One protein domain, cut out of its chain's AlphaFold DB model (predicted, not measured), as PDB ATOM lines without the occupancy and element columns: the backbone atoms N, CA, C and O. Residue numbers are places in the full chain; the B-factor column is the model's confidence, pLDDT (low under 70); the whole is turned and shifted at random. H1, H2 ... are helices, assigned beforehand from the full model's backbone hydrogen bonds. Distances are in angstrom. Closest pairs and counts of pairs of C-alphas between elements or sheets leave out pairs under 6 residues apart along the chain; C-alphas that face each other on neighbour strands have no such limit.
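What this domain is: This is residues 22 to 144 of the 312 residues of an uncharacterized protein of Sphingomonas elodea (UniProt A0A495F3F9). A long helix, H7, runs along one side of a cluster of five short helices, with H2 and H5 packed on it and H1, H3 and H4 on the side away from it. Near the first end of H7, H6 makes a corner with it, and a long loop, residues 81 to 101, joins H6 to the cluster. The printed part has 123 residues with seven named helices, H1 to H7 in order, and no named strand: the class is all helix, mostly crossed in packing. It is compact, with a radius of gyration of the C-alphas of 14.9 A and spans of 43 by 34 by 23 A.

How they stand to each other: H1, residues 22 to 30, only just touches H4, residues 62 to 68, with 3 pairs of C-alphas within 8 A, the closest Ala 28 and Ile 62 at 7.2 A. H2, residues 38 to 50, and H3, residues 52 to 60, form a helical hairpin, their closest C-alphas, Tyr 48 and Ala 55, 4.8 A apart. H5, residues 72 to 80, is the hub, touching H2, H3, H4 and H7, residues 118 to 142. The closest C-alphas of H5 and H7, Thr 76 and Ser 130, are 6.0 A apart, at a steep tilt of 39 degrees, opposite ways. H6, residues 102 to 112, touches residues 120 to 125 of H7 about perpendicular, at 80 degrees, with C-alphas Val 105 and Val 121 closest at 5.5 A. Every O i to N i+4 pair is within hydrogen-bond range in H1, H2, H3, H5, H6 and H7; in H4 1 of 3 is, beside 3 of 4 O i to N i+3 pairs.

Where its parts are: H1 begins at C-alpha 22 (289.813, 240.651, 242.927). H2 is 18.2 A long, H6 15.6 A and H7 36.1 A, ending at C-alpha 142 (285.628, 246.754, 269.466).

The domain as a whole: The C-alphas farthest apart, those of Gly 97 and Gly 144, are 45.5 A apart. The printed part has no cut, and the link from H5 to H6 is long, with 21 residues. Residues 22 to 23 and 143 to 144 have pLDDT under 70.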
ATOM      1  N   LEU A  22     290.583 240.647 244.172       61.66
ATOM      2  CA  LEU A  22     289.813 240.651 242.927       61.66
ATOM      3  C   LEU A  22     289.144 239.297 242.701       61.66
ATOM      4  O   LEU A  22     287.952 239.262 242.403       61.66
ATOM      5  N   ALA A  23     289.878 238.199 242.891       65.75
ATOM      6  CA  ALA A  23     289.325 236.859 242.749       65.75
ATOM      7  C   ALA A  23     288.289 236.579 243.845       65.75
ATOM      8  O   ALA A  23     287.200 236.079 243.556       65.75
ATOM      9  N   GLU A  24     288.583 236.968 245.086       77.38
ATOM     10  CA  GLU A  24     287.694 236.711 246.209       77.38
ATOM     11  C   GLU A  24     286.427 237.553 246.177       77.38
ATOM     12  O   GLU A  24     285.327 237.017 246.319       77.38
ATOM     13  N   ALA A  25     286.553 238.853 245.906       74.00
ATOM     14  CA  ALA A  25     285.393 239.705 245.702       74.00
ATOM     15  C   ALA A  25     284.596 239.261 244.470       74.00
ATOM     16  O   ALA A  25     283.369 239.332 244.488       74.00
ATOM     17  N   HIS A  26     285.254 238.784 243.405       74.81
ATOM     18  CA  HIS A  26     284.561 238.242 242.238       74.81
ATOM     19  C   HIS A  26     283.749 236.996 242.588       74.81
ATOM     20  O   HIS A  26     282.589 236.921 242.201       74.81
ATOM     21  N   ALA A  27     284.290 236.042 243.345       77.44
ATOM     22  CA  ALA A  27     283.511 234.865 243.718       77.44
ATOM     23  C   ALA A  27     282.449 235.138 244.775       77.44
ATOM     24  O   ALA A  27     281.385 234.534 244.697       77.44
ATOM     25  N   ALA A  28     282.685 236.058 245.716       82.25
ATOM     26  CA  ALA A  28     281.628 236.528 246.605       82.25
ATOM     27  C   ALA A  28     280.465 237.092 245.773       82.25
ATOM     28  O   ALA A  28     279.333 236.643 245.927       82.25
ATOM     29  N   ARG A  29     280.753 237.964 244.795       84.69
ATOM     30  CA  ARG A  29     279.740 238.479 243.857       84.69
ATOM     31  C   ARG A  29     279.094 237.376 243.018       84.69
ATOM     32  O   ARG A  29     277.875 237.364 242.888       84.69
ATOM     33  N   ALA A  30     279.873 236.438 242.480       80.31
ATOM     34  CA  ALA A  30     279.365 235.315 241.687       80.31
ATOM     35  C   ALA A  30     278.462 234.385 242.516       80.31
ATOM     36  O   ALA A  30     277.510 233.812 241.993       80.31
ATOM     37  N   ALA A  31     278.720 234.282 243.819       82.81
ATOM     38  CA  ALA A  31     277.880 233.594 244.790       82.81
ATOM     39  C   ALA A  31     276.670 234.427 245.261       82.81
ATOM     40  O   ALA A  31     275.865 233.932 246.047       82.81
ATOM     41  N   GLY A  32     276.516 235.673 244.796       86.06
ATOM     42  CA  GLY A  32     275.446 236.581 245.217       86.06
ATOM     43  C   GLY A  32     275.626 237.145 246.630       86.06
ATOM     44  O   GLY A  32     274.644 237.510 247.270       86.06
ATOM     45  N   LEU A  33     276.859 237.187 247.134       89.38
ATOM     46  CA  LEU A  33     277.217 237.691 248.457       89.38
ATOM     47  C   LEU A  33     277.831 239.089 248.355       89.38
ATOM     48  O   LEU A  33     278.471 239.433 247.361       89.38
ATOM     49  N   ASP A  34     277.688 239.876 249.421       85.00
ATOM     50  CA  ASP A  34     278.367 241.164 249.538       85.00
ATOM     51  C   ASP A  34     279.882 240.951 249.733       85.00
ATOM     52  O   ASP A  34     280.296 240.423 250.774       85.00
ATOM     53  N   PRO A  35     280.737 241.361 248.774       82.50
ATOM     54  CA  PRO A  35     282.180 241.269 248.941       82.50
ATOM     55  C   PRO A  35     282.698 242.165 250.078       82.50
ATOM     56  O   PRO A  35     283.795 241.928 250.560       82.50
ATOM     57  N   ASN A  36     281.948 243.159 250.551       82.69
ATOM     58  CA  ASN A  36     282.373 244.009 251.667       82.69
ATOM     59  C   ASN A  36     281.924 243.472 253.038       82.69
ATOM     60  O   ASN A  36     282.129 244.117 254.070       82.69
ATOM     61  N   ASN A  37     281.326 242.276 253.091       88.44
ATOM     62  CA  ASN A  37     280.922 241.678 254.355       88.44
ATOM     63  C   ASN A  37     282.154 241.346 255.220       88.44
ATOM     64  O   ASN A  37     282.932 240.437 254.918       88.44
ATOM     65  N   ALA A  38     282.315 242.071 256.330       85.75
ATOM     66  CA  ALA A  38     283.480 241.961 257.205       85.75
ATOM     67  C   ALA A  38     283.653 240.566 257.820       85.75
ATOM     68  O   ALA A  38     284.784 240.088 257.925       85.75
ATOM     69  N   THR A  39     282.560 239.892 258.187       90.06
ATOM     70  CA  THR A  39     282.599 238.527 258.731       90.06
ATOM     71  C   THR A  39     283.107 237.543 257.682       90.06
ATOM     72  O   THR A  39     283.971 236.721 257.985       90.06
ATOM     73  N   LEU A  40     282.631 237.655 256.439       90.94
ATOM     74  CA  LEU A  40     283.069 236.811 255.328       90.94
ATOM     75  C   LEU A  40     284.548 237.031 254.989       90.94
ATOM     76  O   LEU A  40     285.321 236.073 254.960       90.94
ATOM     77  N   ALA A  41     284.945 238.289 254.779       85.62
ATOM     78  CA  ALA A  41     286.307 238.647 254.392       85.62
ATOM     79  C   ALA A  41     287.320 238.266 255.480       85.62
ATOM     80  O   ALA A  41     288.349 237.647 255.198       85.62
ATOM     81  N   THR A  42     287.012 238.566 256.744       84.81
ATOM     82  CA  THR A  42     287.898 238.223 257.865       84.81
ATOM     83  C   THR A  42     287.912 236.708 258.093       84.81
ATOM     84  O   THR A  42     288.972 236.130 258.338       84.81
ATOM     85  N   GLY A  43     286.758 236.045 257.934       90.94
ATOM     86  CA  GLY A  43     286.605 234.591 258.017       90.94
ATOM     87  C   GLY A  43     287.459 233.851 256.999       90.94
ATOM     88  O   GLY A  43     288.124 232.880 257.354       90.94
ATOM     89  N   TYR A  44     287.514 234.330 255.761       89.88
ATOM     90  CA  TYR A  44     288.426 233.783 254.765       89.88
ATOM     91  C   TYR A  44     289.884 234.118 255.075       89.88
ATOM     92  O   TYR A  44     290.719 233.221 255.064       89.88
ATOM     93  N   LEU A  45     290.211 235.382 255.362       82.69
ATOM     94  CA  LEU A  45     291.602 235.821 255.503       82.69
ATOM     95  C   LEU A  45     292.323 235.103 256.651       82.69
ATOM     96  O   LEU A  45     293.469 234.674 256.504       82.69
ATOM     97  N   ASP A  46     291.655 234.942 257.793       86.62
ATOM     98  CA  ASP A  46     292.206 234.175 258.909       86.62
ATOM     99  C   ASP A  46     292.356 232.681 258.557       86.62
ATOM    100  O   ASP A  46     293.368 232.076 258.912       86.62
ATOM    101  N   LEU A  47     291.423 232.095 257.793       89.19
ATOM    102  CA  LEU A  47     291.547 230.713 257.316       89.19
ATOM    103  C   LEU A  47     292.689 230.552 256.298       89.19
ATOM    104  O   LEU A  47     293.457 229.599 256.394       89.19
ATOM    105  N   TYR A  48     292.846 231.488 255.363       82.12
ATOM    106  CA  TYR A  48     293.928 231.503 254.374       82.12
ATOM    107  C   TYR A  48     295.293 231.542 255.053       82.12
ATOM    108  O   TYR A  48     296.200 230.791 254.695       82.12
ATOM    109  N   ASN A  49     295.420 232.357 256.102       74.56
ATOM    110  CA  ASN A  49     296.639 232.427 256.898       74.56
ATOM    111  C   ASN A  49     296.949 231.132 257.662       74.56
ATOM    112  O   ASN A  49     298.121 230.880 257.939       74.56
ATOM    113  N   GLN A  50     295.940 230.320 257.983       79.88
ATOM    114  CA  GLN A  50     296.121 229.004 258.605       79.88
ATOM    115  C   GLN A  50     296.436 227.914 257.583       79.88
ATOM    116  O   GLN A  50     297.292 227.066 257.813       79.88
ATOM    117  N   SER A  51     295.701 227.887 256.475       82.38
ATOM    118  CA  SER A  51     295.829 226.869 255.442       82.38
ATOM    119  C   SER A  51     295.267 227.393 254.118       82.38
ATOM    120  O   SER A  51     294.048 227.392 253.933       82.38
ATOM    121  N   PRO A  52     296.131 227.757 253.153       80.44
ATOM    122  CA  PRO A  52     295.691 228.161 251.817       80.44
ATOM    123  C   PRO A  52     294.823 227.094 251.133       80.44
ATOM    124  O   PRO A  52     293.820 227.408 250.503       80.44
ATOM    125  N   THR A  53     295.143 225.811 251.331       81.50
ATOM    126  CA  THR A  53     294.341 224.697 250.802       81.50
ATOM    127  C   THR A  53     292.948 224.637 251.431       81.50
ATOM    128  O   THR A  53     291.975 224.372 250.729       81.50
ATOM    129  N   ALA A  54     292.819 224.883 252.741       88.25
ATOM    130  CA  ALA A  54     291.504 224.980 253.371       88.25
ATOM    131  C   ALA A  54     290.749 226.214 252.857       88.25
ATOM    132  O   ALA A  54     289.587 226.100 252.488       88.25
ATOM    133  N   ALA A  55     291.403 227.367 252.728       85.75
ATOM    134  CA  ALA A  55     290.775 228.562 252.166       85.75
ATOM    135  C   ALA A  55     290.272 228.358 250.726       85.75
ATOM    136  O   ALA A  55     289.162 228.774 250.407       85.75
ATOM    137  N   ALA A  56     291.002 227.619 249.886       81.75
ATOM    138  CA  ALA A  56     290.506 227.222 248.570       81.75
ATOM    139  C   ALA A  56     289.234 226.354 248.666       81.75
ATOM    140  O   ALA A  56     288.284 226.551 247.914       81.75
ATOM    141  N   ARG A  57     289.154 225.422 249.626       91.81
ATOM    142  CA  ARG A  57     287.932 224.621 249.854       91.81
ATOM    143  C   ARG A  57     286.775 225.428 250.431       91.81
ATOM    144  O   ARG A  57     285.631 225.164 250.074       91.81
ATOM    145  N   PHE A  58     287.062 226.393 251.301       93.75
ATOM    146  CA  PHE A  58     286.086 227.373 251.775       93.75
ATOM    147  C   PHE A  58     285.491 228.128 250.585       93.75
ATOM    148  O   PHE A  58     284.277 228.267 250.478       93.75
ATOM    149  N   PHE A  59     286.351 228.539 249.654       86.88
ATOM    150  CA  PHE A  59     285.964 229.261 248.455       86.88
ATOM    151  C   PHE A  59     285.015 228.472 247.556       86.88
ATOM    152  O   PHE A  59     283.968 228.982 247.169       86.88
ATOM    153  N   TYR A  60     285.321 227.197 247.297       86.31
ATOM    154  CA  TYR A  60     284.444 226.320 246.514       86.31
ATOM    155  C   TYR A  60     283.055 226.125 247.131       86.31
ATOM    156  O   TYR A  60     282.115 225.767 246.429       86.31
ATOM    157  N   GLN A  61     282.915 226.366 248.433       90.56
ATOM    158  CA  GLN A  61     281.668 226.190 249.170       90.56
ATOM    159  C   GLN A  61     280.976 227.521 249.499       90.56
ATOM    160  O   GLN A  61     279.919 227.516 250.134       90.56
ATOM    161  N   ILE A  62     281.535 228.663 249.087       91.94
ATOM    162  CA  ILE A  62     281.046 229.987 249.493       91.94
ATOM    163  C   ILE A  62     279.605 230.244 249.026       91.94
ATOM    164  O   ILE A  62     278.843 230.910 249.720       91.94
ATOM    165  N   SER A  63     279.190 229.634 247.909       88.12
ATOM    166  CA  SER A  63     277.821 229.707 247.381       88.12
ATOM    167  C   SER A  63     276.760 229.159 248.334       88.12
ATOM    168  O   SER A  63     275.628 229.634 248.302       88.12
ATOM    169  N   THR A  64     277.119 228.243 249.241       89.69
ATOM    170  CA  THR A  64     276.189 227.728 250.262       89.69
ATOM    171  C   THR A  64     275.702 228.822 251.217       89.69
ATOM    172  O   THR A  64     274.601 228.728 251.755       89.69
ATOM    173  N   LEU A  65     276.467 229.911 251.373       91.94
ATOM    174  CA  LEU A  65     276.074 231.046 252.210       91.94
ATOM    175  C   LEU A  65     274.919 231.857 251.619       91.94
ATOM    176  O   LEU A  65     274.300 232.633 252.343       91.94
ATOM    177  N   ARG A  66     274.607 231.691 250.327       87.75
ATOM    178  CA  ARG A  66     273.446 232.341 249.705       87.75
ATOM    179  C   ARG A  66     272.136 231.829 250.301       87.75
ATOM    180  O   ARG A  66     271.202 232.601 250.470       87.75
ATOM    181  N   GLU A  67     272.088 230.540 250.621       85.50
ATOM    182  CA  GLU A  67     270.908 229.879 251.181       85.50
ATOM    183  C   GLU A  67     270.824 230.085 252.695       85.50
ATOM    184  O   GLU A  67     269.757 230.372 253.229       85.50
ATOM    185  N   THR A  68     271.957 229.983 253.396       89.50
ATOM    186  CA  THR A  68     271.997 230.068 254.866       89.50
ATOM    187  C   THR A  68     272.156 231.491 255.405       89.50
ATOM    188  O   THR A  68     272.060 231.710 256.611       89.50
ATOM    189  N   GLY A  69     272.479 232.452 254.540       91.38
ATOM    190  CA  GLY A  69     272.919 233.792 254.919       91.38
ATOM    191  C   GLY A  69     274.368 233.833 255.415       91.38
ATOM    192  O   GLY A  69     274.950 232.822 255.826       91.38
ATOM    193  N   VAL A  70     274.960 235.032 255.400       92.31
ATOM    194  CA  VAL A  70     276.306 235.296 255.934       92.31
ATOM    195  C   VAL A  70     276.190 235.695 257.403       92.31
ATOM    196  O   VAL A  70     275.916 236.844 257.735       92.31
ATOM    197  N   THR A  71     276.395 234.726 258.290       92.56
ATOM    198  CA  THR A  71     276.387 234.896 259.746       92.56
ATOM    199  C   THR A  71     277.692 234.358 260.324       92.56
ATOM    200  O   THR A  71     278.404 233.598 259.663       92.56
ATOM    201  N   ARG A  72     278.005 234.686 261.584       91.62
ATOM    202  CA  ARG A  72     279.139 234.065 262.290       91.62
ATOM    203  C   ARG A  72     279.063 232.543 262.219       91.62
ATOM    204  O   ARG A  72     280.069 231.898 261.940       91.62
ATOM    205  N   GLN A  73     277.882 231.986 262.476       92.88
ATOM    206  CA  GLN A  73     277.682 230.545 262.517       92.88
ATOM    207  C   GLN A  73     277.921 229.924 261.139       92.88
ATOM    208  O   GLN A  73     278.767 229.045 261.022       92.88
ATOM    209  N   SER A  74     277.288 230.447 260.086       95.75
ATOM    210  CA  SER A  74     277.440 229.890 258.736       95.75
ATOM    211  C   SER A  74     278.866 230.025 258.191       95.75
ATOM    212  O   SER A  74     279.365 229.102 257.548       95.75
ATOM    213  N   VAL A  75     279.580 231.112 258.508       95.69
ATOM    214  CA  VAL A  75     281.007 231.254 258.166       95.69
ATOM    215  C   VAL A  75     281.876 230.297 258.989       95.69
ATOM    216  O   VAL A  75     282.794 229.693 258.439       95.69
ATOM    217  N   THR A  76     281.586 230.100 260.278       96.06
ATOM    218  CA  THR A  76     282.288 229.111 261.120       96.06
ATOM    219  C   THR A  76     282.109 227.697 260.569       96.06
ATOM    220  O   THR A  76     283.089 226.971 260.406       96.06
ATOM    221  N   ASP A  77     280.880 227.330 260.210       94.12
ATOM    222  CA  ASP A  77     280.554 226.030 259.627       94.12
ATOM    223  C   ASP A  77     281.267 225.837 258.289       94.12
ATOM    224  O   ASP A  77     281.880 224.797 258.047       94.12
ATOM    225  N   LEU A  78     281.294 226.871 257.445       95.69
ATOM    226  CA  LEU A  78     282.032 226.842 256.186       95.69
ATOM    227  C   LEU A  78     283.536 226.616 256.398       95.69
ATOM    228  O   LEU A  78     284.157 225.836 255.675       95.69
ATOM    229  N   ARG A  79     284.126 227.243 257.421       96.81
ATOM    230  CA  ARG A  79     285.531 227.030 257.796       96.81
ATOM    231  C   ARG A  79     285.786 225.624 258.323       96.81
ATOM    232  O   ARG A  79     286.803 225.030 257.987       96.81
ATOM    233  N   ILE A  80     284.874 225.056 259.105       95.81
ATOM    234  CA  ILE A  80     284.966 223.659 259.552       95.81
ATOM    235  C   ILE A  80     284.924 222.720 258.337       95.81
ATOM    236  O   ILE A  80     285.770 221.831 258.200       95.81
ATOM    237  N   HIS A  81     284.003 222.966 257.406       95.44
ATOM    238  CA  HIS A  81     283.850 222.190 256.175       95.44
ATOM    239  C   HIS A  81     284.938 222.443 255.127       95.44
ATOM    240  O   HIS A  81     285.011 221.749 254.118       95.44
ATOM    241  N   ALA A  82     285.850 223.381 255.365       95.50
ATOM    242  CA  ALA A  82     287.089 223.486 254.604       95.50
ATOM    243  C   ALA A  82     288.108 222.386 254.967       95.50
ATOM    244  O   ALA A  82     289.046 222.113 254.208       95.50
ATOM    245  N   TYR A  83     287.925 221.741 256.122       96.25
ATOM    246  CA  TYR A  83     288.735 220.614 256.585       96.25
ATOM    247  C   TYR A  83     287.980 219.289 256.537       96.25
ATOM    248  O   TYR A  83     288.624 218.261 256.333       96.25
ATOM    249  N   ILE A  84     286.657 219.315 256.720       94.56
ATOM    250  CA  ILE A  84     285.782 218.139 256.767       94.56
ATOM    251  C   ILE A  84     284.896 218.091 255.525       94.56
ATOM    252  O   ILE A  84     284.146 219.029 255.259       94.56
ATOM    253  N   ASP A  85     284.944 216.972 254.817       91.94
ATOM    254  CA  ASP A  85     284.037 216.660 253.726       91.94
ATOM    255  C   ASP A  85     282.610 216.488 254.276       91.94
ATOM    256  O   ASP A  85     282.362 215.692 255.184       91.94
ATOM    257  N   ARG A  86     281.662 217.275 253.752       88.81
ATOM    258  CA  ARG A  86     280.260 217.265 254.204       88.81
ATOM    259  C   ARG A  86     279.556 215.942 253.916       88.81
ATOM    260  O   ARG A  86     278.632 215.592 254.641       88.81
ATOM    261  N   THR A  87     279.966 215.239 252.868       88.62
ATOM    262  CA  THR A  87     279.331 214.004 252.415       88.62
ATOM    263  C   THR A  87     279.788 212.822 253.255       88.62
ATOM    264  O   THR A  87     278.968 211.992 253.638       88.62
ATOM    265  N   THR A  88     281.081 212.742 253.566       93.56
ATOM    266  CA  THR A  88     281.631 211.607 254.328       93.56
ATOM    267  C   THR A  88     281.685 211.867 255.829       93.56
ATOM    268  O   THR A  88     281.775 210.929 256.617       93.56
ATOM    269  N   GLY A  89     281.667 213.135 256.245       93.06
ATOM    270  CA  GLY A  89     281.933 213.530 257.623       93.06
ATOM    271  C   GLY A  89     283.392 213.334 258.042       93.06
ATOM    272  O   GLY A  89     283.717 213.557 259.207       93.06
ATOM    273  N   GLU A  90     284.284 212.942 257.129       94.12
ATOM    274  CA  GLU A  90     285.710 212.770 257.391       94.12
ATOM    275  C   GLU A  90     286.518 214.002 256.984       94.12
ATOM    276  O   GLU A  90     286.121 214.791 256.129       94.12
ATOM    277  N   ARG A  91     287.710 214.168 257.566       95.75
ATOM    278  CA  ARG A  91     288.651 215.174 257.064       95.75
ATOM    279  C   ARG A  91     289.154 214.791 255.676       95.75
ATOM    280  O   ARG A  91     289.508 213.637 255.455       95.75
ATOM    281  N   PHE A  92     289.260 215.775 254.782       91.56
ATOM    282  CA  PHE A  92     289.727 215.551 253.412       91.56
ATOM    283  C   PHE A  92     291.077 214.831 253.385       91.56
ATOM    284  O   PHE A  92     292.045 215.291 253.999       91.56
ATOM    285  N   SER A  93     291.154 213.752 252.610       92.12
ATOM    286  CA  SER A  93     292.414 213.101 252.259       92.12
ATOM    287  C   SER A  93     293.269 214.027 251.396       92.12
ATOM    288  O   SER A  93     292.779 214.725 250.507       92.12
ATOM    289  N   LEU A  94     294.566 214.053 251.676       84.75
ATOM    290  CA  LEU A  94     295.555 214.813 250.927       84.75
ATOM    291  C   LEU A  94     296.331 213.866 250.000       84.75
ATOM    292  O   LEU A  94     296.518 212.701 250.356       84.75
ATOM    293  N   PRO A  95     296.852 214.351 248.857       73.56
ATOM    294  CA  PRO A  95     297.594 213.518 247.903       73.56
ATOM    295  C   PRO A  95     298.788 212.740 248.493       73.56
ATOM    296  O   PRO A  95     299.210 211.744 247.918       73.56
ATOM    297  N   GLY A  96     299.322 213.161 249.648       79.06
ATOM    298  CA  GLY A  96     300.408 212.483 250.372       79.06
ATOM    299  C   GLY A  96     299.972 211.415 251.386       79.06
ATOM    300  O   GLY A  96     300.803 210.943 252.155       79.06
ATOM    301  N   GLY A  97     298.684 211.057 251.448       81.44
ATOM    302  CA  GLY A  97     298.148 210.081 252.412       81.44
ATOM    303  C   GLY A  97     297.826 210.654 253.799       81.44
ATOM    304  O   GLY A  97     297.342 209.935 254.671       81.44
ATOM    305  N   GLY A  98     298.058 211.951 254.016       87.31
ATOM    306  CA  GLY A  98     297.611 212.671 255.209       87.31
ATOM    307  C   GLY A  98     296.139 213.089 255.139       87.31
ATOM    308  O   GLY A  98     295.502 213.016 254.090       87.31
ATOM    309  N   ARG A  99     295.606 213.594 256.254       92.81
ATOM    310  CA  ARG A  99     294.286 214.241 256.318       92.81
ATOM    311  C   ARG A  99     294.437 215.736 256.585       92.81
ATOM    312  O   ARG A  99     295.355 216.154 257.296       92.81
ATOM    313  N   ALA A 100     293.526 216.538 256.039       89.69
ATOM    314  CA  ALA A 100     293.470 217.974 256.275       89.69
ATOM    315  C   ALA A 100     293.437 218.282 257.781       89.69
ATOM    316  O   ALA A 100     292.856 217.544 258.574       89.69
ATOM    317  N   GLY A 101     294.080 219.373 258.201       90.38
ATOM    318  CA  GLY A 101     294.091 219.754 259.613       90.38
ATOM    319  C   GLY A 101     294.927 218.822 260.498       90.38
ATOM    320  O   GLY A 101     294.554 218.560 261.638       90.38
ATOM    321  N   SER A 102     296.054 218.305 259.998       87.94
ATOM    322  CA  SER A 102     297.020 217.518 260.787       87.94
ATOM    323  C   SER A 102     297.463 218.231 262.074       87.94
ATOM    324  O   SER A 102     297.656 217.581 263.099       87.94
ATOM    325  N   GLY A 103     297.533 219.567 262.063       85.62
ATOM    326  CA  GLY A 103     297.784 220.380 263.257       85.62
ATOM    327  C   GLY A 103     296.797 220.105 264.398       85.62
ATOM    328  O   GLY A 103     297.215 219.971 265.547       85.62
ATOM    329  N   PHE A 104     295.512 219.893 264.092       91.25
ATOM    330  CA  PHE A 104     294.493 219.583 265.102       91.25
ATOM    331  C   PHE A 104     294.678 218.200 265.733       91.25
ATOM    332  O   PHE A 104     294.269 218.004 266.874       91.25
ATOM    333  N   VAL A 105     295.344 217.264 265.046       91.75
ATOM    334  CA  VAL A 105     295.737 215.970 265.631       91.75
ATOM    335  C   VAL A 105     296.749 216.194 266.748       91.75
ATOM    336  O   VAL A 105     296.614 215.627 267.826       91.75
ATOM    337  N   ASN A 106     297.738 217.061 266.519       86.06
ATOM    338  CA  ASN A 106     298.754 217.368 267.522       86.06
ATOM    339  C   ASN A 106     298.160 218.122 268.716       86.06
ATOM    340  O   ASN A 106     298.475 217.776 269.851       86.06
ATOM    341  N   ILE A 107     297.273 219.091 268.467       82.44
ATOM    342  CA  ILE A 107     296.567 219.817 269.532       82.44
ATOM    343  C   ILE A 107     295.737 218.835 270.366       82.44
ATOM    344  O   ILE A 107     295.887 218.788 271.582       82.44
ATOM    345  N   ALA A 108     294.926 217.992 269.720       89.75
ATOM    346  CA  ALA A 108     294.115 217.000 270.418       89.75
ATOM    347  C   ALA A 108     294.981 216.005 271.209       89.75
ATOM    348  O   ALA A 108     294.684 215.733 272.370       89.75
ATOM    349  N   ARG A 109     296.087 215.518 270.629       95.81
ATOM    350  CA  ARG A 109     297.044 214.636 271.314       95.81
ATOM    351  C   ARG A 109     297.628 215.297 272.559       95.81
ATOM    352  O   ARG A 109     297.689 214.668 273.610       95.81
ATOM    353  N   GLN A 110     298.041 216.559 272.452       91.19
ATOM    354  CA  GLN A 110     298.602 217.309 273.573       91.19
ATOM    355  C   GLN A 110     297.569 217.517 274.685       91.19
ATOM    356  O   GLN A 110     297.899 217.355 275.855       91.19
ATOM    357  N   THR A 111     296.323 217.838 274.332       90.62
ATOM    358  CA  THR A 111     295.236 218.016 275.301       90.62
ATOM    359  C   THR A 111     294.855 216.710 275.996       90.62
ATOM    360  O   THR A 111     294.545 216.723 277.183       90.62
ATOM    361  N   LEU A 112     294.863 215.587 275.276       93.75
ATOM    362  CA  LEU A 112     294.390 214.298 275.792       93.75
ATOM    363  C   LEU A 112     295.487 213.448 276.440       93.75
ATOM    364  O   LEU A 112     295.167 212.498 277.149       93.75
ATOM    365  N   GLY A 113     296.762 213.721 276.159       96.12
ATOM    366  CA  GLY A 113     297.880 212.883 276.606       96.12
ATOM    367  C   GLY A 113     297.922 211.491 275.956       96.12
ATOM    368  O   GLY A 113     298.647 210.619 276.427       96.12
ATOM    369  N   ARG A 114     297.153 211.264 274.882       97.50
ATOM    370  CA  ARG A 114     297.092 210.009 274.110       97.50
ATOM    371  C   ARG A 114     296.773 210.280 272.642       97.50
ATOM    372  O   ARG A 114     296.400 211.397 272.290       97.50
ATOM    373  N   GLU A 115     296.869 209.256 271.794       96.62
ATOM    374  CA  GLU A 115     296.401 209.373 270.409       96.62
ATOM    375  C   GLU A 115     294.891 209.695 270.373       96.62
ATOM    376  O   GLU A 115     294.089 208.985 270.999       96.62
ATOM    377  N   PRO A 116     294.490 210.785 269.692       96.69
ATOM    378  CA  PRO A 116     293.093 211.165 269.567       96.69
ATOM    379  C   PRO A 116     292.389 210.301 268.518       96.69
ATOM    380  O   PRO A 116     292.941 209.975 267.468       96.69
ATOM    381  N   THR A 117     291.120 210.001 268.764       96.69
ATOM    382  CA  THR A 117     290.205 209.500 267.731       96.69
ATOM    383  C   THR A 117     289.910 210.592 266.698       96.69
ATOM    384  O   THR A 117     290.010 211.785 266.989       96.69
ATOM    385  N   GLU A 118     289.477 210.220 265.492       94.31
ATOM    386  CA  GLU A 118     289.087 211.201 264.466       94.31
ATOM    387  C   GLU A 118     287.977 212.143 264.971       94.31
ATOM    388  O   GLU A 118     288.061 213.355 264.782       94.31
ATOM    389  N   ALA A 119     286.995 211.624 265.716       95.06
ATOM    390  CA  ALA A 119     285.946 212.435 266.333       95.06
ATOM    391  C   ALA A 119     286.503 213.474 267.328       95.06
ATOM    392  O   ALA A 119     286.020 214.604 267.391       95.06
ATOM    393  N   GLU A 120     287.543 213.130 268.091       97.12
ATOM    394  CA  GLU A 120     288.240 214.069 268.981       97.12
ATOM    395  C   GLU A 120     288.990 215.149 268.209       97.12
ATOM    396  O   GLU A 120     288.897 216.322 268.567       97.12
ATOM    397  N   VAL A 121     289.660 214.786 267.114       95.38
ATOM    398  CA  VAL A 121     290.319 215.762 266.240       95.38
ATOM    399  C   VAL A 121     289.303 216.742 265.664       95.38
ATOM    400  O   VAL A 121     289.533 217.950 265.677       95.38
ATOM    401  N   GLN A 122     288.150 216.250 265.209       95.38
ATOM    402  CA  GLN A 122     287.100 217.120 264.694       95.38
ATOM    403  C   GLN A 122     286.464 217.992 265.780       95.38
ATOM    404  O   GLN A 122     286.124 219.139 265.503       95.38
ATOM    405  N   ARG A 123     286.306 217.503 267.019       94.31
ATOM    406  CA  ARG A 123     285.864 218.348 268.145       94.31
ATOM    407  C   ARG A 123     286.852 219.485 268.401       94.31
ATOM    408  O   ARG A 123     286.426 220.631 268.520       94.31
ATOM    409  N   THR A 124     288.150 219.188 268.406       93.75
ATOM    410  CA  THR A 124     289.216 220.191 268.549       93.75
ATOM    411  C   THR A 124     289.200 221.207 267.408       93.75
ATOM    412  O   THR A 124     289.259 222.406 267.664       93.75
ATOM    413  N   LEU A 125     289.052 220.749 266.159       94.75
ATOM    414  CA  LEU A 125     288.885 221.612 264.988       94.75
ATOM    415  C   LEU A 125     287.693 222.563 265.164       94.75
ATOM    416  O   LEU A 125     287.852 223.772 265.023       94.75
ATOM    417  N   ARG A 126     286.503 222.029 265.471       94.81
ATOM    418  CA  ARG A 126     285.280 222.830 265.638       94.81
ATOM    419  C   ARG A 126     285.453 223.874 266.740       94.81
ATOM    420  O   ARG A 126     285.155 225.041 266.517       94.81
ATOM    421  N   ALA A 127     285.996 223.477 267.891       87.88
ATOM    422  CA  ALA A 127     286.259 224.391 268.999       87.88
ATOM    423  C   ALA A 127     287.246 225.511 268.618       87.88
ATOM    424  O   ALA A 127     287.019 226.670 268.964       87.88
ATOM    425  N   ASP A 128     288.315 225.187 267.886       92.44
ATOM    426  CA  ASP A 128     289.302 226.173 267.436       92.44
ATOM    427  C   ASP A 128     288.711 227.178 266.443       92.44
ATOM    428  O   ASP A 128     288.851 228.387 266.634       92.44
ATOM    429  N   GLN A 129     288.007 226.695 265.414       95.38
ATOM    430  CA  GLN A 129     287.412 227.562 264.396       95.38
ATOM    431  C   GLN A 129     286.324 228.466 264.993       95.38
ATOM    432  O   GLN A 129     286.303 229.661 264.692       95.38
ATOM    433  N   SER A 130     285.494 227.945 265.903       91.50
ATOM    434  CA  SER A 130     284.508 228.749 266.635       91.50
ATOM    435  C   SER A 130     285.163 229.826 267.497       91.50
ATOM    436  O   SER A 130     284.734 230.980 267.455       91.50
ATOM    437  N   ARG A 131     286.219 229.489 268.252       91.12
ATOM    438  CA  ARG A 131     286.939 230.459 269.093       91.12
ATOM    439  C   ARG A 131     287.520 231.597 268.257       91.12
ATOM    440  O   ARG A 131     287.341 232.757 268.601       91.12
ATOM    441  N   ARG A 132     288.156 231.283 267.126       90.69
ATOM    442  CA  ARG A 132     288.733 232.299 266.228       90.69
ATOM    443  C   ARG A 132     287.682 233.249 265.670       90.69
ATOM    444  O   ARG A 132     287.898 234.456 265.670       90.69
ATOM    445  N   MET A 133     286.535 232.723 265.245       92.38
ATOM    446  CA  MET A 133     285.434 233.562 264.765       92.38
ATOM    447  C   MET A 133     284.850 234.441 265.880       92.38
ATOM    448  O   MET A 133     284.492 235.585 265.620       92.38
ATOM    449  N   GLN A 134     284.800 233.956 267.125       85.62
ATOM    450  CA  GLN A 134     284.411 234.778 268.279       85.62
ATOM    451  C   GLN A 134     285.427 235.891 268.563       85.62
ATOM    452  O   GLN A 134     285.027 237.041 268.737       85.62
ATOM    453  N   ASP A 135     286.723 235.570 268.566       79.69
ATOM    454  CA  ASP A 135     287.804 236.541 268.779       79.69
ATOM    455  C   ASP A 135     287.797 237.628 267.691       79.69
ATOM    456  O   ASP A 135     287.955 238.817 267.976       79.69
ATOM    457  N   MET A 136     287.557 237.234 266.439       85.56
ATOM    458  CA  MET A 136     287.436 238.155 265.311       85.56
ATOM    459  C   MET A 136     286.214 239.061 265.420       85.56
ATOM    460  O   MET A 136     286.336 240.265 265.218       85.56
ATOM    461  N   ASP A 137     285.051 238.519 265.766       83.19
ATOM    462  CA  ASP A 137     283.844 239.328 265.920       83.19
ATOM    463  C   ASP A 137     283.951 240.290 267.105       83.19
ATOM    464  O   ASP A 137     283.485 241.429 267.022       83.19
ATOM    465  N   ALA A 138     284.614 239.874 268.188       79.50
ATOM    466  CA  ALA A 138     284.959 240.768 269.284       79.50
ATOM    467  C   ALA A 138     285.889 241.894 268.800       79.50
ATOM    468  O   ALA A 138     285.670 243.056 269.147       79.50
ATOM    469  N   ALA A 139     286.879 241.586 267.954       77.44
ATOM    470  CA  ALA A 139     287.771 242.585 267.369       77.44
ATOM    471  C   ALA A 139     287.036 243.562 266.432       77.44
ATOM    472  O   ALA A 139     287.240 244.769 266.552       77.44
ATOM    473  N   ILE A 140     286.144 243.063 265.567       77.69
ATOM    474  CA  ILE A 140     285.295 243.877 264.682       77.69
ATOM    475  C   ILE A 140     284.400 244.802 265.516       77.69
ATOM    476  O   ILE A 140     284.338 246.000 265.258       77.69
ATOM    477  N   SER A 141     283.757 244.269 266.559       80.31
ATOM    478  CA  SER A 141     282.847 245.039 267.420       80.31
ATOM    479  C   SER A 141     283.579 246.111 268.233       80.31
ATOM    480  O   SER A 141     283.058 247.202 268.444       80.31
ATOM    481  N   THR A 142     284.807 245.821 268.674       77.62
ATOM    482  CA  THR A 142     285.628 246.754 269.466       77.62
ATOM    483  C   THR A 142     286.246 247.861 268.606       77.62
ATOM    484  O   THR A 142     286.582 248.923 269.126       77.62
ATOM    485  N   ALA A 143     286.401 247.643 267.297       69.06
ATOM    486  CA  ALA A 143     287.005 248.617 266.388       69.06
ATOM    487  C   ALA A 143     286.147 249.881 266.160       69.06
ATOM    488  O   ALA A 143     286.666 250.862 265.630       69.06
ATOM    489  N   GLY A 144     284.879 249.893 266.600       57.38
ATOM    490  CA  GLY A 144     283.935 250.987 266.345       57.38
ATOM    491  C   GLY A 144     283.589 251.136 264.854       57.38
ATOM    492  O   GLY A 144     284.172 250.452 264.010       57.38
TER     493      GLY A 144